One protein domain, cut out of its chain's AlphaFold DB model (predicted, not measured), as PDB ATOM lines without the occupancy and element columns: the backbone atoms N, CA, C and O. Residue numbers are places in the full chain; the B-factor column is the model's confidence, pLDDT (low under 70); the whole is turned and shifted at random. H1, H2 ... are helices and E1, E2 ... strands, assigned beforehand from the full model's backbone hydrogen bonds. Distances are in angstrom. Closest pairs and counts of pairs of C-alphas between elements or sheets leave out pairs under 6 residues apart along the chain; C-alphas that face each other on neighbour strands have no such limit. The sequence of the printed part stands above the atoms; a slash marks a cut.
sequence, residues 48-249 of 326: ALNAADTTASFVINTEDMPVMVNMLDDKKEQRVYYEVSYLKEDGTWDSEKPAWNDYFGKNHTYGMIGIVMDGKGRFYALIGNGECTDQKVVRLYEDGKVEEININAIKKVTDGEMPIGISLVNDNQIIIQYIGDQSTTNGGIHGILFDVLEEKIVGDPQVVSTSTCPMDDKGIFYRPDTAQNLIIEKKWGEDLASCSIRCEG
ATOM      1  N   ALA A  48     -32.069  -2.578  25.473       93.50
ATOM      2  CA  ALA A  48     -30.832  -1.815  25.397       93.50
ATOM      3  C   ALA A  48     -30.847  -0.516  26.225       93.50
ATOM      4  O   ALA A  48     -29.799  -0.096  26.697       93.50
ATOM      5  N   LEU A  49     -31.989   0.135  26.457       92.50
ATOM      6  CA  LEU A  49     -32.030   1.465  27.087       92.50
ATOM      7  C   LEU A  49     -31.391   1.498  28.483       92.50
ATOM      8  O   LEU A  49     -30.646   2.416  28.815       92.50
ATOM      9  N   ASN A  50     -31.693   0.493  29.303       91.31
ATOM     10  CA  ASN A  50     -31.221   0.404  30.687       91.31
ATOM     11  C   ASN A  50     -30.138  -0.675  30.860       91.31
ATOM     12  O   ASN A  50     -29.855  -1.102  31.983       91.31
ATOM     13  N   ALA A  51     -29.553  -1.153  29.757       92.00
ATOM     14  CA  ALA A  51     -28.490  -2.142  29.798       92.00
ATOM     15  C   ALA A  51     -27.201  -1.544  30.390       92.00
ATOM     16  O   ALA A  51     -26.883  -0.368  30.216       92.00
ATOM     17  N   ALA A  52     -26.440  -2.365  31.117       90.50
ATOM     18  CA  ALA A  52     -25.253  -1.909  31.846       90.50
ATOM     19  C   ALA A  52     -24.091  -1.466  30.935       90.50
ATOM     20  O   ALA A  52     -23.145  -0.828  31.402       90.50
ATOM     21  N   ASP A  53     -24.123  -1.865  29.666       90.81
ATOM     22  CA  ASP A  53     -23.170  -1.528  28.612       90.81
ATOM     23  C   ASP A  53     -23.628  -0.359  27.728       90.81
ATOM     24  O   ASP A  53     -22.866   0.061  26.858       90.81
ATOM     25  N   THR A  54     -24.808   0.214  27.970       91.31
ATOM     26  CA  THR A  54     -25.282   1.390  27.235       91.31
ATOM     27  C   THR A  54     -24.543   2.644  27.680       91.31
ATOM     28  O   THR A  54     -24.511   3.000  28.861       91.31
ATOM     29  N   THR A  55     -23.932   3.325  26.715       88.38
ATOM     30  CA  THR A  55     -23.104   4.519  26.929       88.38
ATOM     31  C   THR A  55     -23.788   5.804  26.487       88.38
ATOM     32  O   THR A  55     -23.497   6.863  27.046       88.38
ATOM     33  N   ALA A  56     -24.724   5.723  25.540       89.38
ATOM     34  CA  ALA A  56     -25.598   6.824  25.149       89.38
ATOM     35  C   ALA A  56     -26.909   6.301  24.547       89.38
ATOM     36  O   ALA A  56     -26.939   5.224  23.954       89.38
ATOM     37  N   SER A  57     -27.965   7.107  24.641       92.50
ATOM     38  CA  SER A  57     -29.251   6.856  23.990       92.50
ATOM     39  C   SER A  57     -29.716   8.131  23.302       92.50
ATOM     40  O   SER A  57     -29.763   9.196  23.917       92.50
ATOM     41  N   PHE A  58     -30.074   8.018  22.028       93.12
ATOM     42  CA  PHE A  58     -30.607   9.108  21.221       93.12
ATOM     43  C   PHE A  58     -32.099   8.887  21.013       93.12
ATOM     44  O   PHE A  58     -32.517   7.808  20.591       93.12
ATOM     45  N   VAL A  59     -32.894   9.915  21.304       92.50
ATOM     46  CA  VAL A  59     -34.336   9.924  21.048       92.50
ATOM     47  C   VAL A  59     -34.588  10.677  19.752       92.50
ATOM     48  O   VAL A  59     -34.219  11.845  19.631       92.50
ATOM     49  N   ILE A  60     -35.229  10.010  18.798       92.25
ATOM     50  CA  ILE A  60     -35.625  10.579  17.517       92.25
ATOM     51  C   ILE A  60     -37.147  10.690  17.507       92.25
ATOM     52  O   ILE A  60     -37.863   9.688  17.541       92.25
ATOM     53  N   ASN A  61     -37.634  11.927  17.449       87.62
ATOM     54  CA  ASN A  61     -39.053  12.210  17.283       87.62
ATOM     55  C   ASN A  61     -39.422  12.003  15.811       87.62
ATOM     56  O   ASN A  61     -38.845  12.655  14.940       87.62
ATOM     57  N   THR A  62     -40.366  11.104  15.541       87.50
ATOM     58  CA  THR A  62     -40.896  10.878  14.186       87.50
ATOM     59  C   THR A  62     -42.311  11.439  14.064       87.50
ATOM     60  O   THR A  62     -42.778  12.161  14.947       87.50
ATOM     61  N   GLU A  63     -42.996  11.154  12.957       82.31
ATOM     62  CA  GLU A  63     -44.390  11.553  12.786       82.31
ATOM     63  C   GLU A  63     -45.315  10.839  13.783       82.31
ATOM     64  O   GLU A  63     -46.129  11.501  14.429       82.31
ATOM     65  N   ASP A  64     -45.147   9.532  13.984       83.62
ATOM     66  CA  ASP A  64     -46.126   8.726  14.722       83.62
ATOM     67  C   ASP A  64     -45.593   8.218  16.058       83.62
ATOM     68  O   ASP A  64     -46.225   8.432  17.091       83.62
ATOM     69  N   MET A  65     -44.403   7.608  16.050       89.81
ATOM     70  CA  MET A  65     -43.822   6.951  17.223       89.81
ATOM     71  C   MET A  65     -42.340   7.278  17.432       89.81
ATOM     72  O   MET A  65     -41.601   7.456  16.463       89.81
ATOM     73  N   PRO A  66     -41.856   7.347  18.681       91.25
ATOM     74  CA  PRO A  66     -40.450   7.593  18.944       91.25
ATOM     75  C   PRO A  66     -39.583   6.432  18.452       91.25
ATOM     76  O   PRO A  66     -39.925   5.255  18.594       91.25
ATOM     77  N   VAL A  67     -38.412   6.786  17.931       95.12
ATOM     78  CA  VAL A  67     -37.338   5.841  17.623       95.12
ATOM     79  C   VAL A  67     -36.189   6.097  18.582       95.12
ATOM     80  O   VAL A  67     -35.817   7.245  18.835       95.12
ATOM     81  N   MET A  68     -35.622   5.027  19.128       95.56
ATOM     82  CA  MET A  68     -34.441   5.096  19.976       95.56
ATOM     83  C   MET A  68     -33.245   4.492  19.267       95.56
ATOM     84  O   MET A  68     -33.336   3.414  18.691       95.56
ATOM     85  N   VAL A  69     -32.105   5.165  19.365       96.62
ATOM     86  CA  VAL A  69     -30.817   4.604  18.958       96.62
ATOM     87  C   VAL A  69     -29.949   4.510  20.198       96.62
ATOM     88  O   VAL A  69     -29.579   5.526  20.783       96.62
ATOM     89  N   ASN A  70     -29.648   3.290  20.622       94.88
ATOM     90  CA  ASN A  70     -28.829   3.020  21.797       94.88
ATOM     91  C   ASN A  70     -27.409   2.687  21.345       94.88
ATOM     92  O   ASN A  70     -27.224   1.881  20.436       94.88
ATOM     93  N   MET A  71     -26.415   3.315  21.966       92.69
ATOM     94  CA  MET A  71     -24.994   3.033  21.778       92.69
ATOM     95  C   MET A  71     -24.518   2.126  22.906       92.69
ATOM     96  O   MET A  71     -24.634   2.492  24.076       92.69
ATOM     97  N   LEU A  72     -23.976   0.964  22.554       91.44
ATOM     98  CA  LEU A  72     -23.561  -0.067  23.497       91.44
ATOM     99  C   LEU A  72     -22.074  -0.390  23.342       91.44
ATOM    100  O   LEU A  72     -21.565  -0.533  22.226       91.44
ATOM    101  N   ASP A  73     -21.393  -0.557  24.474       88.19
ATOM    102  CA  ASP A  73     -20.000  -0.993  24.544       88.19
ATOM    103  C   ASP A  73     -19.891  -2.521  24.420       88.19
ATOM    104  O   ASP A  73     -20.161  -3.278  25.356       88.19
ATOM    105  N   ASP A  74     -19.357  -2.999  23.298       84.81
ATOM    106  CA  ASP A  74     -18.898  -4.378  23.167       84.81
ATOM    107  C   ASP A  74     -17.493  -4.515  23.766       84.81
ATOM    108  O   ASP A  74     -16.467  -4.398  23.091       84.81
ATOM    109  N   LYS A  75     -17.443  -4.795  25.072       82.19
ATOM    110  CA  LYS A  75     -16.182  -4.981  25.811       82.19
ATOM    111  C   LYS A  75     -15.329  -6.140  25.290       82.19
ATOM    112  O   LYS A  75     -14.123  -6.137  25.531       82.19
ATOM    113  N   LYS A  76     -15.926  -7.144  24.631       82.56
ATOM    114  CA  LYS A  76     -15.178  -8.294  24.096       82.56
ATOM    115  C   LYS A  76     -14.402  -7.890  22.854       82.56
ATOM    116  O   LYS A  76     -13.225  -8.216  22.741       82.56
ATOM    117  N   GLU A  77     -15.061  -7.149  21.974       78.94
ATOM    118  CA  GLU A  77     -14.497  -6.693  20.705       78.94
ATOM    119  C   GLU A  77     -13.839  -5.303  20.808       78.94
ATOM    120  O   GLU A  77     -13.283  -4.814  19.831       78.94
ATOM    121  N   GLN A  78     -13.883  -4.675  21.992       78.75
ATOM    122  CA  GLN A  78     -13.365  -3.329  22.278       78.75
ATOM    123  C   GLN A  78     -13.874  -2.273  21.288       78.75
ATOM    124  O   GLN A  78     -13.115  -1.446  20.783       78.75
ATOM    125  N   ARG A  79     -15.176  -2.315  21.004       80.44
ATOM    126  CA  ARG A  79     -15.843  -1.430  20.041       80.44
ATOM    127  C   ARG A  79     -17.216  -1.019  20.549       80.44
ATOM    128  O   ARG A  79     -17.770  -1.675  21.424       80.44
ATOM    129  N   VAL A  80     -17.785   0.013  19.937       84.50
ATOM    130  CA  VAL A  80     -19.205   0.341  20.097       84.50
ATOM    131  C   VAL A  80     -20.028  -0.294  18.981       84.50
ATOM    132  O   VAL A  80     -19.545  -0.470  17.859       84.50
ATOM    133  N   TYR A  81     -21.274  -0.624  19.285       89.88
ATOM    134  CA  TYR A  81     -22.305  -0.927  18.297       89.88
ATOM    135  C   TYR A  81     -23.601  -0.228  18.691       89.88
ATOM    136  O   TYR A  81     -23.742   0.280  19.803       89.88
ATOM    137  N   TYR A  82     -24.541  -0.203  17.762       93.88
ATOM    138  CA  TYR A  82     -25.815   0.463  17.916       93.88
ATOM    139  C   TYR A  82     -26.958  -0.530  17.777       93.88
ATOM    140  O   TYR A  82     -26.895  -1.465  16.972       93.88
ATOM    141  N   GLU A  83     -28.001  -0.297  18.558       96.50
ATOM    142  CA  GLU A  83     -29.304  -0.933  18.422       96.50
ATOM    143  C   GLU A  83     -30.339   0.153  18.138       96.50
ATOM    144  O   GLU A  83     -30.344   1.193  18.805       96.50
ATOM    145  N   VAL A  84     -31.183  -0.076  17.136       97.50
ATOM    146  CA  VAL A  84     -32.299   0.809  16.800       97.50
ATOM    147  C   VAL A  84     -33.576   0.143  17.278       97.50
ATOM    148  O   VAL A  84     -33.818  -1.018  16.956       97.50
ATOM    149  N   SER A  85     -34.375   0.873  18.049       97.56
ATOM    150  CA  SER A  85     -35.630   0.393  18.614       97.56
ATOM    151  C   SER A  85     -36.783   1.291  18.176       97.56
ATOM    152  O   SER A  85     -36.746   2.505  18.394       97.56
ATOM    153  N   TYR A  86     -37.822   0.693  17.604       95.56
ATOM    154  CA  TYR A  86     -39.028   1.369  17.133       95.56
ATOM    155  C   TYR A  86     -40.184   1.073  18.091       95.56
ATOM    156  O   TYR A  86     -40.507  -0.097  18.321       95.56
ATOM    157  N   LEU A  87     -40.803   2.111  18.663       94.12
ATOM    158  CA  LEU A  87     -42.001   1.927  19.484       94.12
ATOM    159  C   LEU A  87     -43.196   1.590  18.585       94.12
ATOM    160  O   LEU A  87     -43.448   2.273  17.594       94.12
ATOM    161  N   LYS A  88     -43.953   0.555  18.949       92.50
ATOM    162  CA  LYS A  88     -45.209   0.180  18.291       92.50
ATOM    163  C   LYS A  88     -46.417   0.699  19.069       92.50
ATOM    164  O   LYS A  88     -46.341   0.945  20.270       92.50
ATOM    165  N   GLU A  89     -47.558   0.802  18.386       88.31
ATOM    166  CA  GLU A  89     -48.849   1.223  18.970       88.31
ATOM    167  C   GLU A  89     -49.292   0.372  20.165       88.31
ATOM    168  O   GLU A  89     -49.982   0.863  21.052       88.31
ATOM    169  N   ASP A  90     -48.869  -0.892  20.216       90.06
ATOM    170  CA  ASP A  90     -49.160  -1.810  21.320       90.06
ATOM    171  C   ASP A  90     -48.280  -1.585  22.570       90.06
ATOM    172  O   ASP A  90     -48.361  -2.367  23.518       90.06
ATOM    173  N   GLY A  91     -47.422  -0.557  22.571       89.62
ATOM    174  CA  GLY A  91     -46.513  -0.239  23.674       89.62
ATOM    175  C   GLY A  91     -45.273  -1.135  23.748       89.62
ATOM    176  O   GLY A  91     -44.522  -1.062  24.719       89.62
ATOM    177  N   THR A  92     -45.034  -1.991  22.750       94.25
ATOM    178  CA  THR A  92     -43.834  -2.838  22.683       94.25
ATOM    179  C   THR A  92     -42.820  -2.306  21.673       94.25
ATOM    180  O   THR A  92     -43.153  -1.535  20.773       94.25
ATOM    181  N   TRP A  93     -41.563  -2.722  21.819       96.19
ATOM    182  CA  TRP A  93     -40.457  -2.274  20.973       96.19
ATOM    183  C   TRP A  93     -40.054  -3.358  19.980       96.19
ATOM    184  O   TRP A  93     -39.927  -4.523  20.358       96.19
ATOM    185  N   ASP A  94     -39.833  -2.964  18.728       96.44
ATOM    186  CA  ASP A  94     -39.099  -3.778  17.760       96.44
ATOM    187  C   ASP A  94     -37.654  -3.281  17.697       96.44
ATOM    188  O   ASP A  94     -37.425  -2.097  17.456       96.44
ATOM    189  N   SER A  95     -36.694  -4.160  17.981       97.31
ATOM    190  CA  SER A  95     -35.276  -3.818  18.125       97.31
ATOM    191  C   SER A  95     -34.445  -4.563  17.094       97.31
ATOM    192  O   SER A  95     -34.540  -5.785  16.964       97.31
ATOM    193  N   GLU A  96     -33.539  -3.849  16.437       96.19
ATOM    194  CA  GLU A  96     -32.618  -4.434  15.473       96.19
ATOM    195  C   GLU A  96     -31.193  -3.899  15.609       96.19
ATOM    196  O   GLU A  96     -30.940  -2.766  16.026       96.19
ATOM    197  N   LYS A  97     -30.234  -4.732  15.195       95.00
ATOM    198  CA  LYS A  97     -28.859  -4.300  14.950       95.00
ATOM    199  C   LYS A  97     -28.749  -3.904  13.481       95.00
ATOM    200  O   LYS A  97     -28.689  -4.799  12.636       95.00
ATOM    201  N   PRO A  98     -28.697  -2.606  13.159       94.75
ATOM    202  CA  PRO A  98     -28.679  -2.161  11.778       94.75
ATOM    203  C   PRO A  98     -27.427  -2.638  11.038       94.75
ATOM    204  O   PRO A  98     -26.337  -2.719  11.616       94.75
ATOM    205  N   ALA A  99     -27.568  -2.883   9.733       93.69
ATOM    206  CA  ALA A  99     -26.489  -3.364   8.869       93.69
ATOM    207  C   ALA A  99     -25.306  -2.380   8.765       93.69
ATOM    208  O   ALA A  99     -24.168  -2.791   8.539       93.69
ATOM    209  N   TRP A 100     -25.542  -1.084   8.993       93.00
ATOM    210  CA  TRP A 100     -24.504  -0.050   8.979       93.00
ATOM    211  C   TRP A 100     -23.594  -0.051  10.221       93.00
ATOM    212  O   TRP A 100     -22.620   0.700  10.261       93.00
ATOM    213  N   ASN A 101     -23.841  -0.908  11.222       90.69
ATOM    214  CA  ASN A 101     -22.971  -1.058  12.398       90.69
ATOM    215  C   ASN A 101     -21.501  -1.328  12.044       90.69
ATOM    216  O   ASN A 101     -20.590  -0.855  12.728       90.69
ATOM    217  N   ASP A 102     -21.261  -2.053  10.951       86.62
ATOM    218  CA  ASP A 102     -19.918  -2.394  10.480       86.62
ATOM    219  C   ASP A 102     -19.061  -1.163  10.152       86.62
ATOM    220  O   ASP A 102     -17.832  -1.231  10.256       86.62
ATOM    221  N   TYR A 103     -19.689  -0.039   9.786       86.88
ATOM    222  CA  TYR A 103     -19.003   1.233   9.553       86.88
ATOM    223  C   TYR A 103     -18.391   1.784  10.848       86.88
ATOM    224  O   TYR A 103     -17.223   2.179  10.875       86.88
ATOM    225  N   PHE A 104     -19.150   1.737  11.945       82.94
ATOM    226  CA  PHE A 104     -18.725   2.255  13.243       82.94
ATOM    227  C   PHE A 104     -17.738   1.325  13.954       82.94
ATOM    228  O   PHE A 104     -16.759   1.793  14.533       82.94
ATOM    229  N   GLY A 105     -17.927   0.009  13.836       65.94
ATOM    230  CA  GLY A 105     -17.122  -0.993  14.536       65.94
ATOM    231  C   GLY A 105     -15.665  -1.138  14.073       65.94
ATOM    232  O   GLY A 105     -14.944  -1.944  14.657       65.94
ATOM    233  N   LYS A 106     -15.221  -0.423  13.024       59.62
ATOM    234  CA  LYS A 106     -13.868  -0.571  12.441       59.62
ATOM    235  C   LYS A 106     -13.019   0.702  12.403       59.62
ATOM    236  O   LYS A 106     -11.806   0.579  12.277       59.62
ATOM    237  N   ASN A 107     -13.612   1.896  12.503       53.88
ATOM    238  CA  ASN A 107     -12.926   3.144  12.120       53.88
ATOM    239  C   ASN A 107     -13.154   4.343  13.051       53.88
ATOM    240  O   ASN A 107     -12.611   5.417  12.792       53.88
ATOM    241  N   HIS A 108     -13.933   4.189  14.122       58.56
ATOM    242  CA  HIS A 108     -14.290   5.305  14.989       58.56
ATOM    243  C   HIS A 108     -13.992   4.947  16.440       58.56
ATOM    244  O   HIS A 108     -14.699   4.165  17.063       58.56
ATOM    245  N   THR A 109     -12.928   5.537  16.987       52.66
ATOM    246  CA  THR A 109     -12.587   5.414  18.412       52.66
ATOM    247  C   THR A 109     -13.662   6.045  19.316       52.66
ATOM    248  O   THR A 109     -13.613   5.865  20.528       52.66
ATOM    249  N   TYR A 110     -14.619   6.789  18.739       63.97
ATOM    250  CA  TYR A 110     -15.649   7.559  19.436       63.97
ATOM    251  C   TYR A 110     -16.999   7.479  18.707       63.97
ATOM    252  O   TYR A 110     -17.048   7.297  17.491       63.97
ATOM    253  N   GLY A 111     -18.082   7.569  19.479       76.19
ATOM    254  CA  GLY A 111     -19.455   7.372  19.017       76.19
ATOM    255  C   GLY A 111     -20.075   8.552  18.266       76.19
ATOM    256  O   GLY A 111     -19.414   9.530  17.915       76.19
ATOM    257  N   MET A 112     -21.379   8.454  18.012       88.81
ATOM    258  CA  MET A 112     -22.173   9.543  17.442       88.81
ATOM    259  C   MET A 112     -22.359  10.685  18.456       88.81
ATOM    260  O   MET A 112     -22.563  10.436  19.639       88.81
ATOM    261  N   ILE A 113     -22.316  11.934  17.985       89.88
ATOM    262  CA  ILE A 113     -22.725  13.124  18.757       89.88
ATOM    263  C   ILE A 113     -24.250  13.251  18.736       89.88
ATOM    264  O   ILE A 113     -24.871  13.594  19.736       89.88
ATOM    265  N   GLY A 114     -24.859  12.962  17.588       91.88
ATOM    266  CA  GLY A 114     -26.302  12.986  17.416       91.88
ATOM    267  C   GLY A 114     -26.712  12.263  16.146       91.88
ATOM    268  O   GLY A 114     -25.900  12.043  15.243       91.88
ATOM    269  N   ILE A 115     -27.982  11.890  16.083       94.75
ATOM    270  CA  ILE A 115     -28.571  11.169  14.961       94.75
ATOM    271  C   ILE A 115     -30.017  11.623  14.776       94.75
ATOM    272  O   ILE A 115     -30.735  11.846  15.748       94.75
ATOM    273  N   VAL A 116     -30.430  11.775  13.523       94.25
ATOM    274  CA  VAL A 116     -31.807  12.091  13.125       94.25
ATOM    275  C   VAL A 116     -32.246  11.169  11.996       94.25
ATOM    276  O   VAL A 116     -31.400  10.585  11.322       94.25
ATOM    277  N   MET A 117     -33.552  11.041  11.779       94.50
ATOM    278  CA  MET A 117     -34.129  10.166  10.756       94.50
ATOM    279  C   MET A 117     -35.074  10.954   9.855       94.50
ATOM    280  O   MET A 117     -35.879  11.730  10.363       94.50
ATOM    281  N   ASP A 118     -34.971  10.760   8.540       91.94
ATOM    282  CA  ASP A 118     -35.855  11.394   7.559       91.94
ATOM    283  C   ASP A 118     -37.168  10.643   7.319       91.94
ATOM    284  O   ASP A 118     -37.377   9.541   7.827       91.94
ATOM    285  N   GLY A 119     -38.055  11.231   6.505       88.12
ATOM    286  CA  GLY A 119     -39.364  10.653   6.191       88.12
ATOM    287  C   GLY A 119     -39.311   9.342   5.395       88.12
ATOM    288  O   GLY A 119     -40.349   8.752   5.112       88.12
ATOM    289  N   LYS A 120     -38.116   8.871   5.013       89.44
ATOM    290  CA  LYS A 120     -37.890   7.600   4.307       89.44
ATOM    291  C   LYS A 120     -37.182   6.568   5.186       89.44
ATOM    292  O   LYS A 120     -36.744   5.548   4.660       89.44
ATOM    293  N   GLY A 121     -37.024   6.841   6.482       89.69
ATOM    294  CA  GLY A 121     -36.336   5.954   7.418       89.69
ATOM    295  C   GLY A 121     -34.810   5.955   7.277       89.69
ATOM    296  O   GLY A 121     -34.145   5.077   7.820       89.69
ATOM    297  N   ARG A 122     -34.218   6.910   6.543       93.88
ATOM    298  CA  ARG A 122     -32.755   7.029   6.445       93.88
ATOM    299  C   ARG A 122     -32.245   7.865   7.605       93.88
ATOM    300  O   ARG A 122     -32.804   8.920   7.904       93.88
ATOM    301  N   PHE A 123     -31.140   7.440   8.206       96.38
ATOM    302  CA  PHE A 123     -30.537   8.181   9.308       96.38
ATOM    303  C   PHE A 123     -29.428   9.113   8.825       96.38
ATOM    304  O   PHE A 123     -28.665   8.778   7.916       96.38
ATOM    305  N   TYR A 124     -29.299  10.258   9.487       96.25
ATOM    306  CA  TYR A 124     -28.171  11.172   9.370       96.25
ATOM    307  C   TYR A 124     -27.483  11.252  10.726       96.25
ATOM    308  O   TYR A 124     -28.094  11.677  11.706       96.25
ATOM    309  N   ALA A 125     -26.221  10.838  10.779       95.06
ATOM    310  CA  ALA A 125     -25.432  10.824  12.001       95.06
ATOM    311  C   ALA A 125     -24.327  11.877  11.942       95.06
ATOM    312  O   ALA A 125     -23.559  11.932  10.979       95.06
ATOM    313  N   LEU A 126     -24.234  12.681  12.999       93.88
ATOM    314  CA  LEU A 126     -23.105  13.561  13.266       93.88
ATOM    315  C   LEU A 126     -22.089  12.803  14.116       93.88
ATOM    316  O   LEU A 126     -22.399  12.341  15.213       93.88
ATOM    317  N   ILE A 127     -20.871  12.683  13.606       90.25
ATOM    318  CA  ILE A 127     -19.775  11.951  14.236       90.25
ATOM    319  C   ILE A 127     -18.675  12.952  14.569       90.25
ATOM    320  O   ILE A 127     -18.264  13.715  13.694       90.25
ATOM    321  N   GLY A 128     -18.189  12.924  15.807       82.19
ATOM    322  CA  GLY A 128     -17.015  13.676  16.244       82.19
ATOM    323  C   GLY A 128     -15.793  12.780  16.420       82.19
ATOM    324  O   GLY A 128     -15.910  11.569  16.615       82.19
ATOM    325  N   ASN A 129     -14.603  13.374  16.395       74.75
ATOM    326  CA  ASN A 129     -13.439  12.763  17.036       74.75
ATOM    327  C   ASN A 129     -13.551  12.890  18.574       74.75
ATOM    328  O   ASN A 129     -14.442  13.554  19.093       74.75
ATOM    329  N   GLY A 130     -12.639  12.267  19.323       65.75
ATOM    330  CA  GLY A 130     -12.702  12.236  20.795       65.75
ATOM    331  C   GLY A 130     -12.503  13.575  21.491       65.75
ATOM    332  O   GLY A 130     -12.720  13.675  22.693       65.75
ATOM    333  N   GLU A 131     -12.083  14.588  20.740       70.50
ATOM    334  CA  GLU A 131     -11.946  15.967  21.204       70.50
ATOM    335  C   GLU A 131     -13.095  16.853  20.697       70.50
ATOM    336  O   GLU A 131     -13.129  18.039  21.006       70.50
ATOM    337  N   CYS A 132     -14.021  16.297  19.906       72.06
ATOM    338  CA  CYS A 132     -15.059  17.016  19.170       72.06
ATOM    339  C   CYS A 132     -14.507  18.215  18.369       72.06
ATOM    340  O   CYS A 132     -15.131  19.263  18.277       72.06
ATOM    341  N   THR A 133     -13.320  18.068  17.780       69.00
ATOM    342  CA  THR A 133     -12.636  19.086  16.965       69.00
ATOM    343  C   THR A 133     -12.665  18.777  15.468       69.00
ATOM    344  O   THR A 133     -12.515  19.681  14.651       69.00
ATOM    345  N   ASP A 134     -12.890  17.516  15.089       78.31
ATOM    346  CA  ASP A 134     -13.167  17.120  13.707       78.31
ATOM    347  C   ASP A 134     -14.484  16.361  13.634       78.31
ATOM    348  O   ASP A 134     -14.821  15.569  14.514       78.31
ATOM    349  N   GLN A 135     -15.220  16.616  12.561       87.69
ATOM    350  CA  GLN A 135     -16.596  16.186  12.403       87.69
ATOM    351  C   GLN A 135     -16.857  15.589  11.031       87.69
ATOM    352  O   GLN A 135     -16.287  16.008  10.013       87.69
ATOM    353  N   LYS A 136     -17.780  14.637  11.011       91.31
ATOM    354  CA  LYS A 136     -18.349  14.057   9.804       91.31
ATOM    355  C   LYS A 136     -19.858  14.003   9.938       91.31
ATOM    356  O   LYS A 136     -20.376  13.754  11.022       91.31
ATOM    357  N   VAL A 137     -20.540  14.170   8.816       94.44
ATOM    358  CA  VAL A 137     -21.939  13.774   8.698       94.44
ATOM    359  C   VAL A 137     -21.996  12.595   7.751       94.44
ATOM    360  O   VAL A 137     -21.390  12.628   6.679       94.44
ATOM    361  N   VAL A 138     -22.709  11.551   8.153       94.75
ATOM    362  CA  VAL A 138     -22.942  10.378   7.314       94.75
ATOM    363  C   VAL A 138     -24.429  10.116   7.174       94.75
ATOM    364  O   VAL A 138     -25.192  10.303   8.119       94.75
ATOM    365  N   ARG A 139     -24.828   9.661   5.990       96.12
ATOM    366  CA  ARG A 139     -26.156   9.123   5.713       96.12
ATOM    367  C   ARG A 139     -26.089   7.600   5.747       96.12
ATOM    368  O   ARG A 139     -25.270   6.997   5.049       96.12
ATOM    369  N   LEU A 140     -26.938   6.999   6.572       95.62
ATOM    370  CA  LEU A 140     -26.987   5.567   6.849       95.62
ATOM    371  C   LEU A 140     -28.233   4.970   6.193       95.62
ATOM    372  O   LEU A 140     -29.346   5.468   6.386       95.62
ATOM    373  N   TYR A 141     -28.036   3.912   5.413       94.94
ATOM    374  CA  TYR A 141     -29.092   3.223   4.678       94.94
ATOM    375  C   TYR A 141     -29.393   1.858   5.304       94.94
ATOM    376  O   TYR A 141     -28.512   1.217   5.877       94.94
ATOM    377  N   GLU A 142     -30.636   1.402   5.151       92.50
ATOM    378  CA  GLU A 142     -31.122   0.109   5.655       92.50
ATOM    379  C   GLU A 142     -30.280  -1.080   5.155       92.50
ATOM    380  O   GLU A 142     -29.957  -1.986   5.918       92.50
ATOM    381  N   ASP A 143     -29.825  -1.036   3.898       93.62
ATOM    382  CA  ASP A 143     -28.979  -2.069   3.278       93.62
ATOM    383  C   ASP A 143     -27.528  -2.099   3.804       93.62
ATOM    384  O   ASP A 143     -26.703  -2.888   3.337       93.62
ATOM    385  N   GLY A 144     -27.201  -1.237   4.772       93.19
ATOM    386  CA  GLY A 144     -25.878  -1.106   5.371       93.19
ATOM    387  C   GLY A 144     -24.934  -0.188   4.601       93.19
ATOM    388  O   GLY A 144     -23.808   0.038   5.054       93.19
ATOM    389  N   LYS A 145     -25.362   0.381   3.465       95.12
ATOM    390  CA  LYS A 145     -24.585   1.413   2.781       95.12
ATOM    391  C   LYS A 145     -24.440   2.630   3.697       95.12
ATOM    392  O   LYS A 145     -25.389   3.073   4.343       95.12
ATOM    393  N   VAL A 146     -23.241   3.205   3.703       94.75
ATOM    394  CA  VAL A 146     -22.939   4.469   4.377       94.75
ATOM    395  C   VAL A 146     -22.373   5.446   3.361       94.75
ATOM    396  O   VAL A 146     -21.529   5.091   2.536       94.75
ATOM    397  N   GLU A 147     -22.862   6.677   3.401       95.25
ATOM    398  CA  GLU A 147     -22.434   7.765   2.533       95.25
ATOM    399  C   GLU A 147     -21.938   8.932   3.384       95.25
ATOM    400  O   GLU A 147     -22.699   9.490   4.170       95.25
ATOM    401  N   GLU A 148     -20.665   9.305   3.241       94.12
ATOM    402  CA  GLU A 148     -20.121  10.496   3.902       94.12
ATOM    403  C   GLU A 148     -20.537  11.756   3.133       94.12
ATOM    404  O   GLU A 148     -20.297  11.855   1.930       94.12
ATOM    405  N   ILE A 149     -21.141  12.719   3.832       95.88
ATOM    406  CA  ILE A 149     -21.604  13.992   3.270       95.88
ATOM    407  C   ILE A 149     -20.481  15.024   3.377       95.88
ATOM    408  O   ILE A 149     -19.882  15.208   4.444       95.88
ATOM    409  N   ASN A 150     -20.192  15.734   2.286       94.81
ATOM    410  CA  ASN A 150     -19.123  16.724   2.272       94.81
ATOM    411  C   ASN A 150     -19.532  18.025   2.981       94.81
ATOM    412  O   ASN A 150     -20.083  18.948   2.390       94.81
ATOM    413  N   ILE A 151     -19.167  18.137   4.256       94.62
ATOM    414  CA  ILE A 151     -19.444  19.317   5.089       94.62
ATOM    415  C   ILE A 151     -18.279  20.322   5.150       94.62
ATOM    416  O   ILE A 151     -18.180  21.119   6.083       94.62
ATOM    417  N   ASN A 152     -17.367  20.323   4.169       92.44
ATOM    418  CA  ASN A 152     -16.197  21.214   4.186       92.44
ATOM    419  C   ASN A 152     -16.562  22.705   4.208       92.44
ATOM    420  O   ASN A 152     -15.788  23.515   4.715       92.44
ATOM    421  N   ALA A 153     -17.714  23.084   3.649       92.75
ATOM    422  CA  ALA A 153     -18.208  24.455   3.738       92.75
ATOM    423  C   ALA A 153     -18.523  24.853   5.189       92.75
ATOM    424  O   ALA A 153     -18.169  25.955   5.594       92.75
ATOM    425  N   ILE A 154     -19.110  23.941   5.975       93.12
ATOM    426  CA  ILE A 154     -19.451  24.167   7.386       93.12
ATOM    427  C   ILE A 154     -18.180  24.355   8.212       93.12
ATOM    428  O   ILE A 154     -18.030  25.368   8.884       93.12
ATOM    429  N   LYS A 155     -17.202  23.452   8.056       89.38
ATOM    430  CA  LYS A 155     -15.921  23.514   8.785       89.38
ATOM    431  C   LYS A 155     -15.182  24.850   8.630       89.38
ATOM    432  O   LYS A 155     -14.419  25.224   9.507       89.38
ATOM    433  N   LYS A 156     -15.385  25.567   7.518       89.06
ATOM    434  CA  LYS A 156     -14.761  26.879   7.272       89.06
ATOM    435  C   LYS A 156     -15.389  28.017   8.072       89.06
ATOM    436  O   LYS A 156     -14.721  29.027   8.264       89.06
ATOM    437  N   VAL A 157     -16.660  27.895   8.447       89.00
ATOM    438  CA  VAL A 157     -17.405  28.952   9.152       89.00
ATOM    439  C   VAL A 157     -17.597  28.655  10.637       89.00
ATOM    440  O   VAL A 157     -18.037  29.536  11.360       89.00
ATOM    441  N   THR A 158     -17.233  27.453  11.086       87.81
ATOM    442  CA  THR A 158     -17.318  27.003  12.485       87.81
ATOM    443  C   THR A 158     -15.931  26.702  13.065       87.81
ATOM    444  O   THR A 158     -15.771  25.776  13.860       87.81
ATOM    445  N   ASP A 159     -14.894  27.402  12.597       85.25
ATOM    446  CA  ASP A 159     -13.523  27.193  13.076       85.25
ATOM    447  C   ASP A 159     -13.421  27.546  14.568       85.25
ATOM    448  O   ASP A 159     -13.831  28.626  14.991       85.25
ATOM    449  N   GLY A 160     -12.895  26.618  15.368       82.12
ATOM    450  CA  GLY A 160     -12.830  26.743  16.827       82.12
ATOM    451  C   GLY A 160     -14.140  26.467  17.579       82.12
ATOM    452  O   GLY A 160     -14.134  26.522  18.808       82.12
ATOM    453  N   GLU A 161     -15.237  26.138  16.891       87.88
ATOM    454  CA  GLU A 161     -16.497  25.739  17.529       87.88
ATOM    455  C   GLU A 161     -16.614  24.206  17.634       87.88
ATOM    456  O   GLU A 161     -16.191  23.460  16.750       87.88
ATOM    457  N   MET A 162     -17.220  23.723  18.720       88.56
ATOM    458  CA  MET A 162     -17.436  22.303  18.989       88.56
ATOM    459  C   MET A 162     -18.844  21.882  18.532       88.56
ATOM    460  O   MET A 162     -19.821  22.481  18.985       88.56
ATOM    461  N   PRO A 163     -18.996  20.847  17.685       89.88
ATOM    462  CA  PRO A 163     -20.295  20.299  17.330       89.88
ATOM    463  C   PRO A 163     -20.941  19.625  18.541       89.88
ATOM    464  O   PRO A 163     -20.300  18.851  19.252       89.88
ATOM    465  N   ILE A 164     -22.228  19.894  18.751       89.06
ATOM    466  CA  ILE A 164     -22.994  19.366  19.889       89.06
ATOM    467  C   ILE A 164     -24.285  18.658  19.487       89.06
ATOM    468  O   ILE A 164     -24.902  18.012  20.329       89.06
ATOM    469  N   GLY A 165     -24.707  18.758  18.226       90.81
ATOM    470  CA  GLY A 165     -25.956  18.141  17.804       90.81
ATOM    471  C   GLY A 165     -26.250  18.271  16.320       90.81
ATOM    472  O   GLY A 165     -25.591  19.007  15.580       90.81
ATOM    473  N   ILE A 166     -27.283  17.542  15.910       93.25
ATOM    474  CA  ILE A 166     -27.883  17.601  14.584       93.25
ATOM    475  C   ILE A 166     -29.410  17.595  14.723       93.25
ATOM    476  O   ILE A 166     -29.971  16.919  15.584       93.25
ATOM    477  N   SER A 167     -30.101  18.346  13.872       92.12
ATOM    478  CA  SER A 167     -31.560  18.332  13.748       92.12
ATOM    479  C   SER A 167     -31.964  18.192  12.288       92.12
ATOM    480  O   SER A 167     -31.325  18.766  11.407       92.12
ATOM    481  N   LEU A 168     -33.028  17.437  12.027       91.56
ATOM    482  CA  LEU A 168     -33.625  17.366  10.702       91.56
ATOM    483  C   LEU A 168     -34.608  18.523  10.532       91.56
ATOM    484  O   LEU A 168     -35.432  18.771  11.407       91.56
ATOM    485  N   VAL A 169     -34.531  19.197   9.391       91.12
ATOM    486  CA  VAL A 169     -35.546  20.167   8.964       91.12
ATOM    487  C   VAL A 169     -36.541  19.494   8.029       91.12
ATOM    488  O   VAL A 169     -37.748  19.614   8.186       91.12
ATOM    489  N   ASN A 170     -36.012  18.820   7.014       89.81
ATOM    490  CA  ASN A 170     -36.750  18.045   6.028       89.81
ATOM    491  C   ASN A 170     -35.796  17.010   5.415       89.81
ATOM    492  O   ASN A 170     -34.601  17.023   5.702       89.81
ATOM    493  N   ASP A 171     -36.297  16.162   4.519       90.50
ATOM    494  CA  ASP A 171     -35.529  15.089   3.867       90.50
ATOM    495  C   ASP A 171     -34.209  15.518   3.192       90.50
ATOM    496  O   ASP A 171     -33.363  14.663   2.911       90.50
ATOM    497  N   ASN A 172     -34.035  16.813   2.905       92.25
ATOM    498  CA  ASN A 172     -32.879  17.362   2.200       92.25
ATOM    499  C   ASN A 172     -32.069  18.359   3.035       92.25
ATOM    500  O   ASN A 172     -31.021  18.808   2.573       92.25
ATOM    501  N   GLN A 173     -32.530  18.738   4.226       94.44
ATOM    502  CA  GLN A 173     -31.901  19.792   5.012       94.44
ATOM    503  C   GLN A 173     -31.751  19.392   6.470       94.44
ATOM    504  O   GLN A 173     -32.691  18.929   7.120       94.44
ATOM    505  N   ILE A 174     -30.553  19.635   6.985       94.56
ATOM    506  CA  ILE A 174     -30.198  19.433   8.386       94.56
ATOM    507  C   ILE A 174     -29.697  20.745   8.978       94.56
ATOM    508  O   ILE A 174     -29.168  21.602   8.270       94.56
ATOM    509  N   ILE A 175     -29.826  20.876  10.288       94.62
ATOM    510  CA  ILE A 175     -29.127  21.886  11.076       94.62
ATOM    511  C   ILE A 175     -28.065  21.160  11.886       94.62
ATOM    512  O   ILE A 175     -28.383  20.198  12.581       94.62
ATOM    513  N   ILE A 176     -26.820  21.624  11.818       94.12
ATOM    514  CA  ILE A 176     -25.766  21.185  12.740       94.12
ATOM    515  C   ILE A 176     -25.577  22.274  13.792       94.12
ATOM    516  O   ILE A 176     -25.460  23.450  13.440       94.12
ATOM    517  N   GLN A 177     -25.593  21.886  15.067       92.50
ATOM    518  CA  GLN A 177     -25.425  22.798  16.192       92.50
ATOM    519  C   GLN A 177     -23.987  22.802  16.699       92.50
ATOM    520  O   GLN A 177     -23.402  21.745  16.942       92.50
ATOM    521  N   TYR A 178     -23.469  24.003  16.942       90.50
ATOM    522  CA  TYR A 178     -22.138  24.254  17.468       90.50
ATOM    523  C   TYR A 178     -22.190  25.113  18.724       90.50
ATOM    524  O   TYR A 178     -23.004  26.031  18.846       90.50
ATOM    525  N   ILE A 179     -21.282  24.830  19.651       87.25
ATOM    526  CA  ILE A 179     -20.989  25.684  20.796       87.25
ATOM    527  C   ILE A 179     -19.562  26.210  20.681       87.25
ATOM    528  O   ILE A 179     -18.629  25.463  20.393       87.25
ATOM    529  N   GLY A 180     -19.390  27.499  20.926       81.88
ATOM    530  CA  GLY A 180     -18.093  28.156  20.956       81.88
ATOM    531  C   GLY A 180     -17.977  29.060  22.174       81.88
ATOM    532  O   GLY A 180     -18.791  29.018  23.101       81.88
ATOM    533  N   ASP A 181     -16.933  29.874  22.187       74.94
ATOM    534  CA  ASP A 181     -16.781  30.912  23.196       74.94
ATOM    535  C   ASP A 181     -17.725  32.108  22.946       74.94
ATOM    536  O   ASP A 181     -18.399  32.230  21.922       74.94
ATOM    537  N   GLN A 182     -17.756  33.044  23.896       66.44
ATOM    538  CA  GLN A 182     -18.538  34.282  23.777       66.44
ATOM    539  C   GLN A 182     -18.217  35.086  22.505       66.44
ATOM    540  O   GLN A 182     -19.077  35.821  22.033       66.44
ATOM    541  N   SER A 183     -17.001  34.973  21.962       61.38
ATOM    542  CA  SER A 183     -16.569  35.739  20.790       61.38
ATOM    543  C   SER A 183     -17.009  35.121  19.463       61.38
ATOM    544  O   SER A 183     -17.179  35.841  18.483       61.38
ATOM    545  N   THR A 184     -17.220  33.807  19.454       60.91
ATOM    546  CA  THR A 184     -17.600  33.022  18.280       60.91
ATOM    547  C   THR A 184     -19.109  32.882  18.189       60.91
ATOM    548  O   THR A 184     -19.656  33.217  17.147       60.91
ATOM    549  N   THR A 185     -19.802  32.537  19.283       58.66
ATOM    550  CA  THR A 185     -21.255  32.280  19.248       58.66
ATOM    551  C   THR A 185     -22.140  33.349  19.884       58.66
ATOM    552  O   THR A 185     -23.342  33.140  20.073       58.66
ATOM    553  N   ASN A 186     -21.562  34.487  20.295       63.44
ATOM    554  CA  ASN A 186     -22.217  35.464  21.178       63.44
ATOM    555  C   ASN A 186     -22.805  34.810  22.449       63.44
ATOM    556  O   ASN A 186     -23.823  35.254  22.982       63.44
ATOM    557  N   GLY A 187     -22.190  33.711  22.908       65.12
ATOM    558  CA  GLY A 187     -22.649  32.924  24.053       65.12
ATOM    559  C   GLY A 187     -23.887  32.056  23.794       65.12
ATOM    560  O   GLY A 187     -24.436  31.510  24.750       65.12
ATOM    561  N   GLY A 188     -24.340  31.939  22.542       78.44
ATOM    562  CA  GLY A 188     -25.434  31.063  22.120       78.44
ATOM    563  C   GLY A 188     -24.957  29.756  21.478       78.44
ATOM    564  O   GLY A 188     -23.767  29.450  21.460       78.44
ATOM    565  N   ILE A 189     -25.902  28.993  20.928       86.56
ATOM    566  CA  ILE A 189     -25.618  27.854  20.047       86.56
ATOM    567  C   ILE A 189     -25.739  28.314  18.604       86.56
ATOM    568  O   ILE A 189     -26.773  28.858  18.221       86.56
ATOM    569  N   HIS A 190     -24.704  28.079  17.808       89.81
ATOM    570  CA  HIS A 190     -24.694  28.368  16.383       89.81
ATOM    571  C   HIS A 190     -25.265  27.194  15.593       89.81
ATOM    572  O   HIS A 190     -24.703  26.106  15.563       89.81
ATOM    573  N   GLY A 191     -26.409  27.414  14.957       92.12
ATOM    574  CA  GLY A 191     -27.009  26.487  14.013       92.12
ATOM    575  C   GLY A 191     -26.567  26.810  12.592       92.12
ATOM    576  O   GLY A 191     -26.668  27.959  12.155       92.12
ATOM    577  N   ILE A 192     -26.131  25.788  11.858       94.19
ATOM    578  CA  ILE A 192     -25.793  25.869  10.435       94.19
ATOM    579  C   ILE A 192     -26.810  25.052   9.643       94.19
ATOM    580  O   ILE A 192     -26.778  23.821   9.694       94.19
ATOM    581  N   LEU A 193     -27.703  25.725   8.913       95.56
ATOM    582  CA  LEU A 193     -28.627  25.070   7.989       95.56
ATOM    583  C   LEU A 193     -27.863  24.642   6.737       95.56
ATOM    584  O   LEU A 193     -27.199  25.453   6.084       95.56
ATOM    585  N   PHE A 194     -27.960  23.364   6.405       96.44
ATOM    586  CA  PHE A 194     -27.190  22.743   5.342       96.44
ATOM    587  C   PHE A 194     -28.085  21.879   4.463       96.44
ATOM    588  O   PHE A 194     -28.834  21.037   4.958       96.44
ATOM    589  N   ASP A 195     -27.984  22.082   3.154       96.12
ATOM    590  CA  ASP A 195     -28.634  21.246   2.154       96.12
ATOM    591  C   ASP A 195     -27.740  20.044   1.843       96.12
ATOM    592  O   ASP A 195     -26.639  20.197   1.311       96.12
ATOM    593  N   VAL A 196     -28.200  18.843   2.198       94.75
ATOM    594  CA  VAL A 196     -27.430  17.603   2.036       94.75
ATOM    595  C   VAL A 196     -27.416  17.081   0.601       94.75
ATOM    596  O   VAL A 196     -26.611  16.206   0.294       94.75
ATOM    597  N   LEU A 197     -28.304  17.563  -0.275       91.94
ATOM    598  CA  LEU A 197     -28.301  17.182  -1.688       91.94
ATOM    599  C   LEU A 197     -27.372  18.077  -2.499       91.94
ATOM    600  O   LEU A 197     -26.649  17.591  -3.366       91.94
ATOM    601  N   GLU A 198     -27.407  19.378  -2.228       95.06
ATOM    602  CA  GLU A 198     -26.558  20.359  -2.904       95.06
ATOM    603  C   GLU A 198     -25.191  20.552  -2.227       95.06
ATOM    604  O   GLU A 198     -24.333  21.247  -2.769       95.06
ATOM    605  N   GLU A 199     -24.992  19.951  -1.051       95.12
ATOM    606  CA  GLU A 199     -23.791  20.054  -0.215       95.12
ATOM    607  C   GLU A 199     -23.371  21.509   0.065       95.12
ATOM    608  O   GLU A 199     -22.198  21.888  -0.036       95.12
ATOM    609  N   LYS A 200     -24.346  22.356   0.422       96.19
ATOM    610  CA  LYS A 200     -24.128  23.794   0.638       96.19
ATOM    611  C   LYS A 200     -24.820  24.324   1.890       96.19
ATOM    612  O   LYS A 200     -25.890  23.866   2.280       96.19
ATOM    613  N   ILE A 201     -24.225  25.363   2.474       96.12
ATOM    614  CA  ILE A 201     -24.852  26.147   3.544       96.12
ATOM    615  C   ILE A 201     -26.015  26.959   2.961       96.12
ATOM    616  O   ILE A 201     -25.909  27.520   1.867       96.12
ATOM    617  N   VAL A 202     -27.119  27.025   3.703       94.12
ATOM    618  CA  VAL A 202     -28.316  27.793   3.360       94.12
ATOM    619  C   VAL A 202     -28.435  28.991   4.300       94.12
ATOM    620  O   VAL A 202     -28.715  28.840   5.486       94.12
ATOM    621  N   GLY A 203     -28.262  30.195   3.751       90.62
ATOM    622  CA  GLY A 203     -28.303  31.439   4.523       90.62
ATOM    623  C   GLY A 203     -27.143  31.579   5.510       90.62
ATOM    624  O   GLY A 203     -26.164  30.836   5.448       90.62
ATOM    625  N   ASP A 204     -27.260  32.550   6.411       89.69
ATOM    626  CA  ASP A 204     -26.244  32.817   7.427       89.69
ATOM    627  C   ASP A 204     -26.497  31.998   8.707       89.69
ATOM    628  O   ASP A 204     -27.665  31.746   9.041       89.69
ATOM    629  N   PRO A 205     -25.437  31.610   9.447       89.31
ATOM    630  CA  PRO A 205     -25.550  30.961  10.754       89.31
ATOM    631  C   PRO A 205     -26.520  31.685  11.695       89.31
ATOM    632  O   PRO A 205     -26.573  32.916  11.718       89.31
ATOM    633  N   GLN A 206     -27.285  30.931  12.485       88.31
ATOM    634  CA  GLN A 206     -28.281  31.485  13.409       88.31
ATOM    635  C   GLN A 206     -28.026  31.048  14.848       88.31
ATOM    636  O   GLN A 206     -27.569  29.938  15.094       88.31
ATOM    637  N   VAL A 207     -28.402  31.891  15.815       86.56
ATOM    638  CA  VAL A 207     -28.475  31.470  17.220       86.56
ATOM    639  C   VAL A 207     -29.735  30.630  17.421       86.56
ATOM    640  O   VAL A 207     -30.846  31.137  17.247       86.56
ATOM    641  N   VAL A 208     -29.560  29.367  17.803       86.38
ATOM    642  CA  VAL A 208     -30.618  28.357  17.964       86.38
ATOM    643  C   VAL A 208     -30.643  27.775  19.389       86.38
ATOM    644  O   VAL A 208     -29.865  28.194  20.245       86.38
ATOM    645  N   SER A 209     -31.574  26.858  19.684       75.69
ATOM    646  CA  SER A 209     -31.642  26.169  20.986       75.69
ATOM    647  C   SER A 209     -30.684  24.969  21.053       75.69
ATOM    648  O   SER A 209     -30.279  24.420  20.031       75.69
ATOM    649  N   THR A 210     -30.305  24.581  22.276       67.56
ATOM    650  CA  THR A 210     -29.335  23.511  22.565       67.56
ATOM    651  C   THR A 210     -29.903  22.101  22.419       67.56
ATOM    652  O   THR A 210     -29.128  21.163  22.287       67.56
ATOM    653  N   SER A 211     -31.223  21.921  22.536       68.12
ATOM    654  CA  SER A 211     -31.858  20.594  22.604       68.12
ATOM    655  C   SER A 211     -32.592  20.227  21.320       68.12
ATOM    656  O   SER A 211     -32.499  19.101  20.847       68.12
ATOM    657  N   THR A 212     -33.311  21.185  20.739       72.38
ATOM    658  CA  THR A 212     -34.088  21.009  19.508       72.38
ATOM    659  C   THR A 212     -34.002  22.277  18.670       72.38
ATOM    660  O   THR A 212     -33.893  23.375  19.205       72.38
ATOM    661  N   CYS A 213     -34.043  22.151  17.347       81.75
ATOM    662  CA  CYS A 213     -34.153  23.291  16.433       81.75
ATOM    663  C   CYS A 213     -35.368  23.091  15.526       81.75
ATOM    664  O   CYS A 213     -35.190  22.836  14.334       81.75
ATOM    665  N   PRO A 214     -36.594  23.123  16.080       86.25
ATOM    666  CA  PRO A 214     -37.782  22.877  15.283       86.25
ATOM    667  C   PRO A 214     -37.951  23.995  14.259       86.25
ATOM    668  O   PRO A 214     -37.806  25.180  14.581       86.25
ATOM    669  N   MET A 215     -38.277  23.598  13.037       90.38
ATOM    670  CA  MET A 215     -38.569  24.501  11.938       90.38
ATOM    671  C   MET A 215     -39.895  24.099  11.302       90.38
ATOM    672  O   MET A 215     -40.150  22.911  11.112       90.38
ATOM    673  N   ASP A 216     -40.747  25.080  11.015       88.75
ATOM    674  CA  ASP A 216     -42.006  24.840  10.314       88.75
ATOM    675  C   ASP A 216     -41.805  24.707   8.793       88.75
ATOM    676  O   ASP A 216     -40.714  24.895   8.243       88.75
ATOM    677  N   ASP A 217     -42.898  24.414   8.092       84.81
ATOM    678  CA  ASP A 217     -42.952  24.283   6.634       84.81
ATOM    679  C   ASP A 217     -42.632  25.586   5.873       84.81
ATOM    680  O   ASP A 217     -42.372  25.560   4.668       84.81
ATOM    681  N   LYS A 218     -42.613  26.732   6.564       86.69
ATOM    682  CA  LYS A 218     -42.283  28.054   6.011       86.69
ATOM    683  C   LYS A 218     -40.825  28.444   6.247       86.69
ATOM    684  O   LYS A 218     -40.412  29.522   5.803       86.69
ATOM    685  N   GLY A 219     -40.039  27.595   6.911       88.12
ATOM    686  CA  GLY A 219     -38.649  27.883   7.253       88.12
ATOM    687  C   GLY A 219     -38.500  28.847   8.436       88.12
ATOM    688  O   GLY A 219     -37.492  29.556   8.527       88.12
ATOM    689  N   ILE A 220     -39.512  28.921   9.304       91.44
ATOM    690  CA  ILE A 220     -39.465  29.643  10.576       91.44
ATOM    691  C   ILE A 220     -38.987  28.670  11.642       91.44
ATOM    692  O   ILE A 220     -39.605  27.631  11.863       91.44
ATOM    693  N   PHE A 221     -37.887  29.006  12.312       91.94
ATOM    694  CA  PHE A 221     -37.406  28.252  13.459       91.94
ATOM    695  C   PHE A 221     -37.849  28.904  14.768       91.94
ATOM    696  O   PHE A 221     -38.052  30.121  14.849       91.94
ATOM    697  N   TYR A 222     -37.974  28.069  15.797       91.62
ATOM    698  CA  TYR A 222     -38.495  28.461  17.103       91.62
ATOM    699  C   TYR A 222     -37.446  28.214  18.176       91.62
ATOM    700  O   TYR A 222     -36.838  27.144  18.232       91.62
ATOM    701  N   ARG A 223     -37.230  29.202  19.047       89.12
ATOM    702  CA  ARG A 223     -36.317  29.061  20.188       89.12
ATOM    703  C   ARG A 223     -36.807  29.819  21.420       89.12
ATOM    704  O   ARG A 223     -37.440  30.864  21.268       89.12
ATOM    705  N   PRO A 224     -36.467  29.364  22.633       89.19
ATOM    706  CA  PRO A 224     -36.738  30.119  23.845       89.19
ATOM    707  C   PRO A 224     -35.824  31.357  23.950       89.19
ATOM    708  O   PRO A 224     -34.616  31.297  23.711       89.19
ATOM    709  N   ASP A 225     -36.411  32.484  24.341       88.19
ATOM    710  CA  ASP A 225     -35.756  33.662  24.910       88.19
ATOM    711  C   ASP A 225     -36.123  33.722  26.395       88.19
ATOM    712  O   ASP A 225     -37.218  34.136  26.790       88.19
ATOM    713  N   THR A 226     -35.184  33.277  27.224       87.62
ATOM    714  CA  THR A 226     -35.360  33.163  28.673       87.62
ATOM    715  C   THR A 226     -35.383  34.517  29.377       87.62
ATOM    716  O   THR A 226     -35.991  34.637  30.437       87.62
ATOM    717  N   ALA A 227     -34.769  35.554  28.797       87.38
ATOM    718  CA  ALA A 227     -34.733  36.883  29.399       87.38
ATOM    719  C   ALA A 227     -36.104  37.565  29.324       87.38
ATOM    720  O   ALA A 227     -36.491  38.289  30.242       87.38
ATOM    721  N   GLN A 228     -36.843  37.321  28.239       89.81
ATOM    722  CA  GLN A 228     -38.180  37.883  28.028       89.81
ATOM    723  C   GLN A 228     -39.311  36.882  28.314       89.81
ATOM    724  O   GLN A 228     -40.480  37.272  28.332       89.81
ATOM    725  N   ASN A 229     -38.975  35.612  28.557       92.44
ATOM    726  CA  ASN A 229     -39.910  34.490  28.658       92.44
ATOM    727  C   ASN A 229     -40.821  34.372  27.423       92.44
ATOM    728  O   ASN A 229     -42.046  34.224  27.518       92.44
ATOM    729  N   LEU A 230     -40.196  34.489  26.252       93.50
ATOM    730  CA  LEU A 230     -40.838  34.418  24.946       93.50
ATOM    731  C   LEU A 230     -40.276  33.248  24.150       93.50
ATOM    732  O   LEU A 230     -39.118  32.881  24.293       93.50
ATOM    733  N   ILE A 231     -41.083  32.712  23.253       93.25
ATOM    734  CA  ILE A 231     -40.633  31.839  22.179       93.25
ATOM    735  C   ILE A 231     -40.497  32.729  20.955       93.25
ATOM    736  O   ILE A 231     -41.457  33.377  20.538       93.25
ATOM    737  N   ILE A 232     -39.278  32.825  20.444       91.50
ATOM    738  CA  ILE A 232     -38.941  33.656  19.297       91.50
ATOM    739  C   ILE A 232     -39.181  32.850  18.035       91.50
ATOM    740  O   ILE A 232     -38.628  31.762  17.882       91.50
ATOM    741  N   GLU A 233     -39.965  33.428  17.135       92.44
ATOM    742  CA  GLU A 233     -40.179  32.925  15.788       92.44
ATOM    743  C   GLU A 233     -39.278  33.703  14.850       92.44
ATOM    744  O   GLU A 233     -39.326  34.940  14.809       92.44
ATOM    745  N   LYS A 234     -38.437  33.003  14.100       90.44
ATOM    746  CA  LYS A 234     -37.489  33.668  13.223       90.44
ATOM    747  C   LYS A 234     -37.320  32.894  11.934       90.44
ATOM    748  O   LYS A 234     -37.055  31.697  11.947       90.44
ATOM    749  N   LYS A 235     -37.447  33.583  10.805       90.50
ATOM    750  CA  LYS A 235     -37.070  32.999   9.523       90.50
ATOM    751  C   LYS A 235     -35.554  32.852   9.449       90.50
ATOM    752  O   LYS A 235     -34.811  33.754   9.844       90.50
ATOM    753  N   TRP A 236     -35.094  31.722   8.926       89.44
ATOM    754  CA  TRP A 236     -33.664  31.484   8.772       89.44
ATOM    755  C   TRP A 236     -32.988  32.566   7.913       89.44
ATOM    756  O   TRP A 236     -33.465  32.887   6.822       89.44
ATOM    757  N   GLY A 237     -31.873  33.121   8.395       85.00
ATOM    758  CA  GLY A 237     -31.107  34.164   7.701       85.00
ATOM    759  C   GLY A 237     -31.631  35.595   7.864       85.00
ATOM    760  O   GLY A 237     -30.998  36.517   7.362       85.00
ATOM    761  N   GLU A 238     -32.759  35.821   8.541       86.00
ATOM    762  CA  GLU A 238     -33.195  37.185   8.876       86.00
ATOM    763  C   GLU A 238     -32.519  37.667  10.167       86.00
ATOM    764  O   GLU A 238     -32.042  36.858  10.954       86.00
ATOM    765  N   ASP A 239     -32.461  38.976  10.423       79.81
ATOM    766  CA  ASP A 239     -31.935  39.511  11.692       79.81
ATOM    767  C   ASP A 239     -33.034  39.666  12.747       79.81
ATOM    768  O   ASP A 239     -32.831  39.385  13.931       79.81
ATOM    769  N   LEU A 240     -34.217  40.092  12.307       83.25
ATOM    770  CA  LEU A 240     -35.348  40.403  13.168       83.25
ATOM    771  C   LEU A 240     -36.214  39.166  13.404       83.25
ATOM    772  O   LEU A 240     -36.395  38.336  12.519       83.25
ATOM    773  N   ALA A 241     -36.773  39.068  14.610       83.38
ATOM    774  CA  ALA A 241     -37.821  38.097  14.894       83.38
ATOM    775  C   ALA A 241     -39.054  38.402  14.032       83.38
ATOM    776  O   ALA A 241     -39.469  39.557  13.912       83.38
ATOM    777  N   SER A 242     -39.649  37.359  13.461       82.12
ATOM    778  CA  SER A 242     -40.882  37.450  12.680       82.12
ATOM    779  C   SER A 242     -42.089  37.656  13.601       82.12
ATOM    780  O   SER A 242     -42.979  38.454  13.304       82.12
ATOM    781  N   CYS A 243     -42.096  36.972  14.745       85.62
ATOM    782  CA  CYS A 243     -43.062  37.155  15.822       85.62
ATOM    783  C   CYS A 243     -42.494  36.618  17.145       85.62
ATOM    784  O   CYS A 243     -41.358  36.137  17.211       85.62
ATOM    785  N   SER A 244     -43.279  36.726  18.211       91.56
ATOM    786  CA  SER A 244     -42.973  36.081  19.478       91.56
ATOM    787  C   SER A 244     -44.236  35.637  20.199       91.56
ATOM    788  O   SER A 244     -45.275  36.303  20.167       91.56
ATOM    789  N   ILE A 245     -44.110  34.512  20.894       94.94
ATOM    790  CA  ILE A 245     -45.190  33.875  21.637       94.94
ATOM    791  C   ILE A 245     -44.817  33.892  23.110       94.94
ATOM    792  O   ILE A 245     -43.747  33.431  23.502       94.94
ATOM    793  N   ARG A 246     -45.697  34.407  23.966       95.62
ATOM    794  CA  ARG A 246     -45.477  34.339  25.411       95.62
ATOM    795  C   ARG A 246     -45.730  32.923  25.925       95.62
ATOM    796  O   ARG A 246     -46.817  32.393  25.721       95.62
ATOM    797  N   CYS A 247     -44.792  32.341  26.663       93.81
ATOM    798  CA  CYS A 247     -45.073  31.121  27.419       93.81
ATOM    799  C   CYS A 247     -45.616  31.491  28.806       93.81
ATOM    800  O   CYS A 247     -45.093  32.400  29.457       93.81
ATOM    801  N   GLU A 248     -46.686  30.832  29.257       93.81
ATOM    802  CA  GLU A 248     -47.149  30.958  30.648       93.81
ATOM    803  C   GLU A 248     -46.204  30.250  31.635       93.81
ATOM    804  O   GLU A 248     -46.095  30.677  32.785       93.81
ATOM    805  N   GLY A 249     -45.489  29.217  31.178       90.94
ATOM    806  CA  GLY A 249     -44.428  28.547  31.925       90.94
ATOM    807  C   GLY A 249     -43.097  29.300  31.857       90.94
ATOM    808  O   GLY A 249     -42.874  30.124  30.968       90.94
TER     809      GLY A 249
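What this domain is: This is residues 48 to 249 of the 326 residues of an uncharacterized protein of Lachnospiraceae bacterium (UniProt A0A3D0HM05). Three twisted four-stranded sheets, E1 to E4, E5 to E8 and E9 to E12, follow one another along the longest axis as a stack of sheets, face to face in turn, the first two loosely, with their planes 43 degrees apart. A smaller sheet, E13 to E15, makes the end of the row beyond E12, and three short helices sit at the sheets' margins. The printed part has 202 residues, with three named helices and fifteen named strands in the order E1 E2 E3 E4 H1 E5 E6 E7 E8 H2 E9 E10 H3 E11 E12 E13 E14 E15; of the 110 residues in named elements 93 are in strands, the class is mostly strand, and each sheet is antiparallel, with its strands in chain order. The whole is compact, with a radius of gyration of the C-alphas of 17.6 A and spans of 52 by 42 by 32 A.

How they stand to each other: E1, residues 54 to 60, E2, 67 to 74, E3, 79 to 87, and E4, 93 to 96, form a meander, each strand the antiparallel neighbour of the one before. Within hydrogen-bond range are N 58 and O 69, 2.8 A, N 70 and O 83, 2.9 A, and N 86 and O 94, 2.8 A. H1, residues 101 to 107, is on this sheet; its closest C-alpha pair with E3 is Gly 105 and Arg 79, 5.7 A. E5, residues 112 to 117, E6, 123 to 128, E7, 135 to 140, and E8, 146 to 149, form a second meander, with N 116 and O 124 at 3.0 A, N 125 and O 138 at 2.9 A, and N 139 and O 147 at 2.8 A. These two sheets are face to face, strands at 48 degrees; the closest C-alphas of E1 and E5 are Ile 60 and Val 116, 6.0 A. After H2, residues 152 to 157, come E9, 162 to 170, E10, 173 to 179, H3, 182 to 185, E11, 189 to 195, and E12, 206 to 208, with N 167 and O 175 at 2.8 A, N 176 and O 192 at 3.1 A, and N 191 and O 206 at 2.8 A. This third sheet is face to face with the second, strands at 27 degrees; the closest C-alphas of E5 and E9 are Gly 114 and Gly 165, 5.2 A. H2 and H3 only graze the third sheet. E13, residues 220 to 225, E14, 230 to 235, and E15, 243 to 247, form the last meander, with N 223 and O 232 at 3.1 A and N 231 and O 245 at 2.8 A. The closest C-alphas of E12 and E13 are Val 208 and Arg 223, 6.2 A. Of O i to N i+4 pairs, H1 has 1 of 3 within range, beside 1 of 4 O i to N i+3 pairs, and H2 1 of 2; H3 is too short for one.

Where its parts are: E1 begins at C-alpha 54 (-25.282, 1.390, 27.235). E3 measures 26.4 A, E9 23.6 A and E2 21.8 A. E15 ends at C-alpha 247 (-45.073, 31.121, 27.419).

The domain as a whole: The C-alphas farthest apart, Lys 76 and Cys 243, are 54.0 A apart. The printed part has no cut, and E12 to E13 is the long link. Under pLDDT 70 are residues 105 to 110, 130, 133, 182 to 187 and 210 to 211.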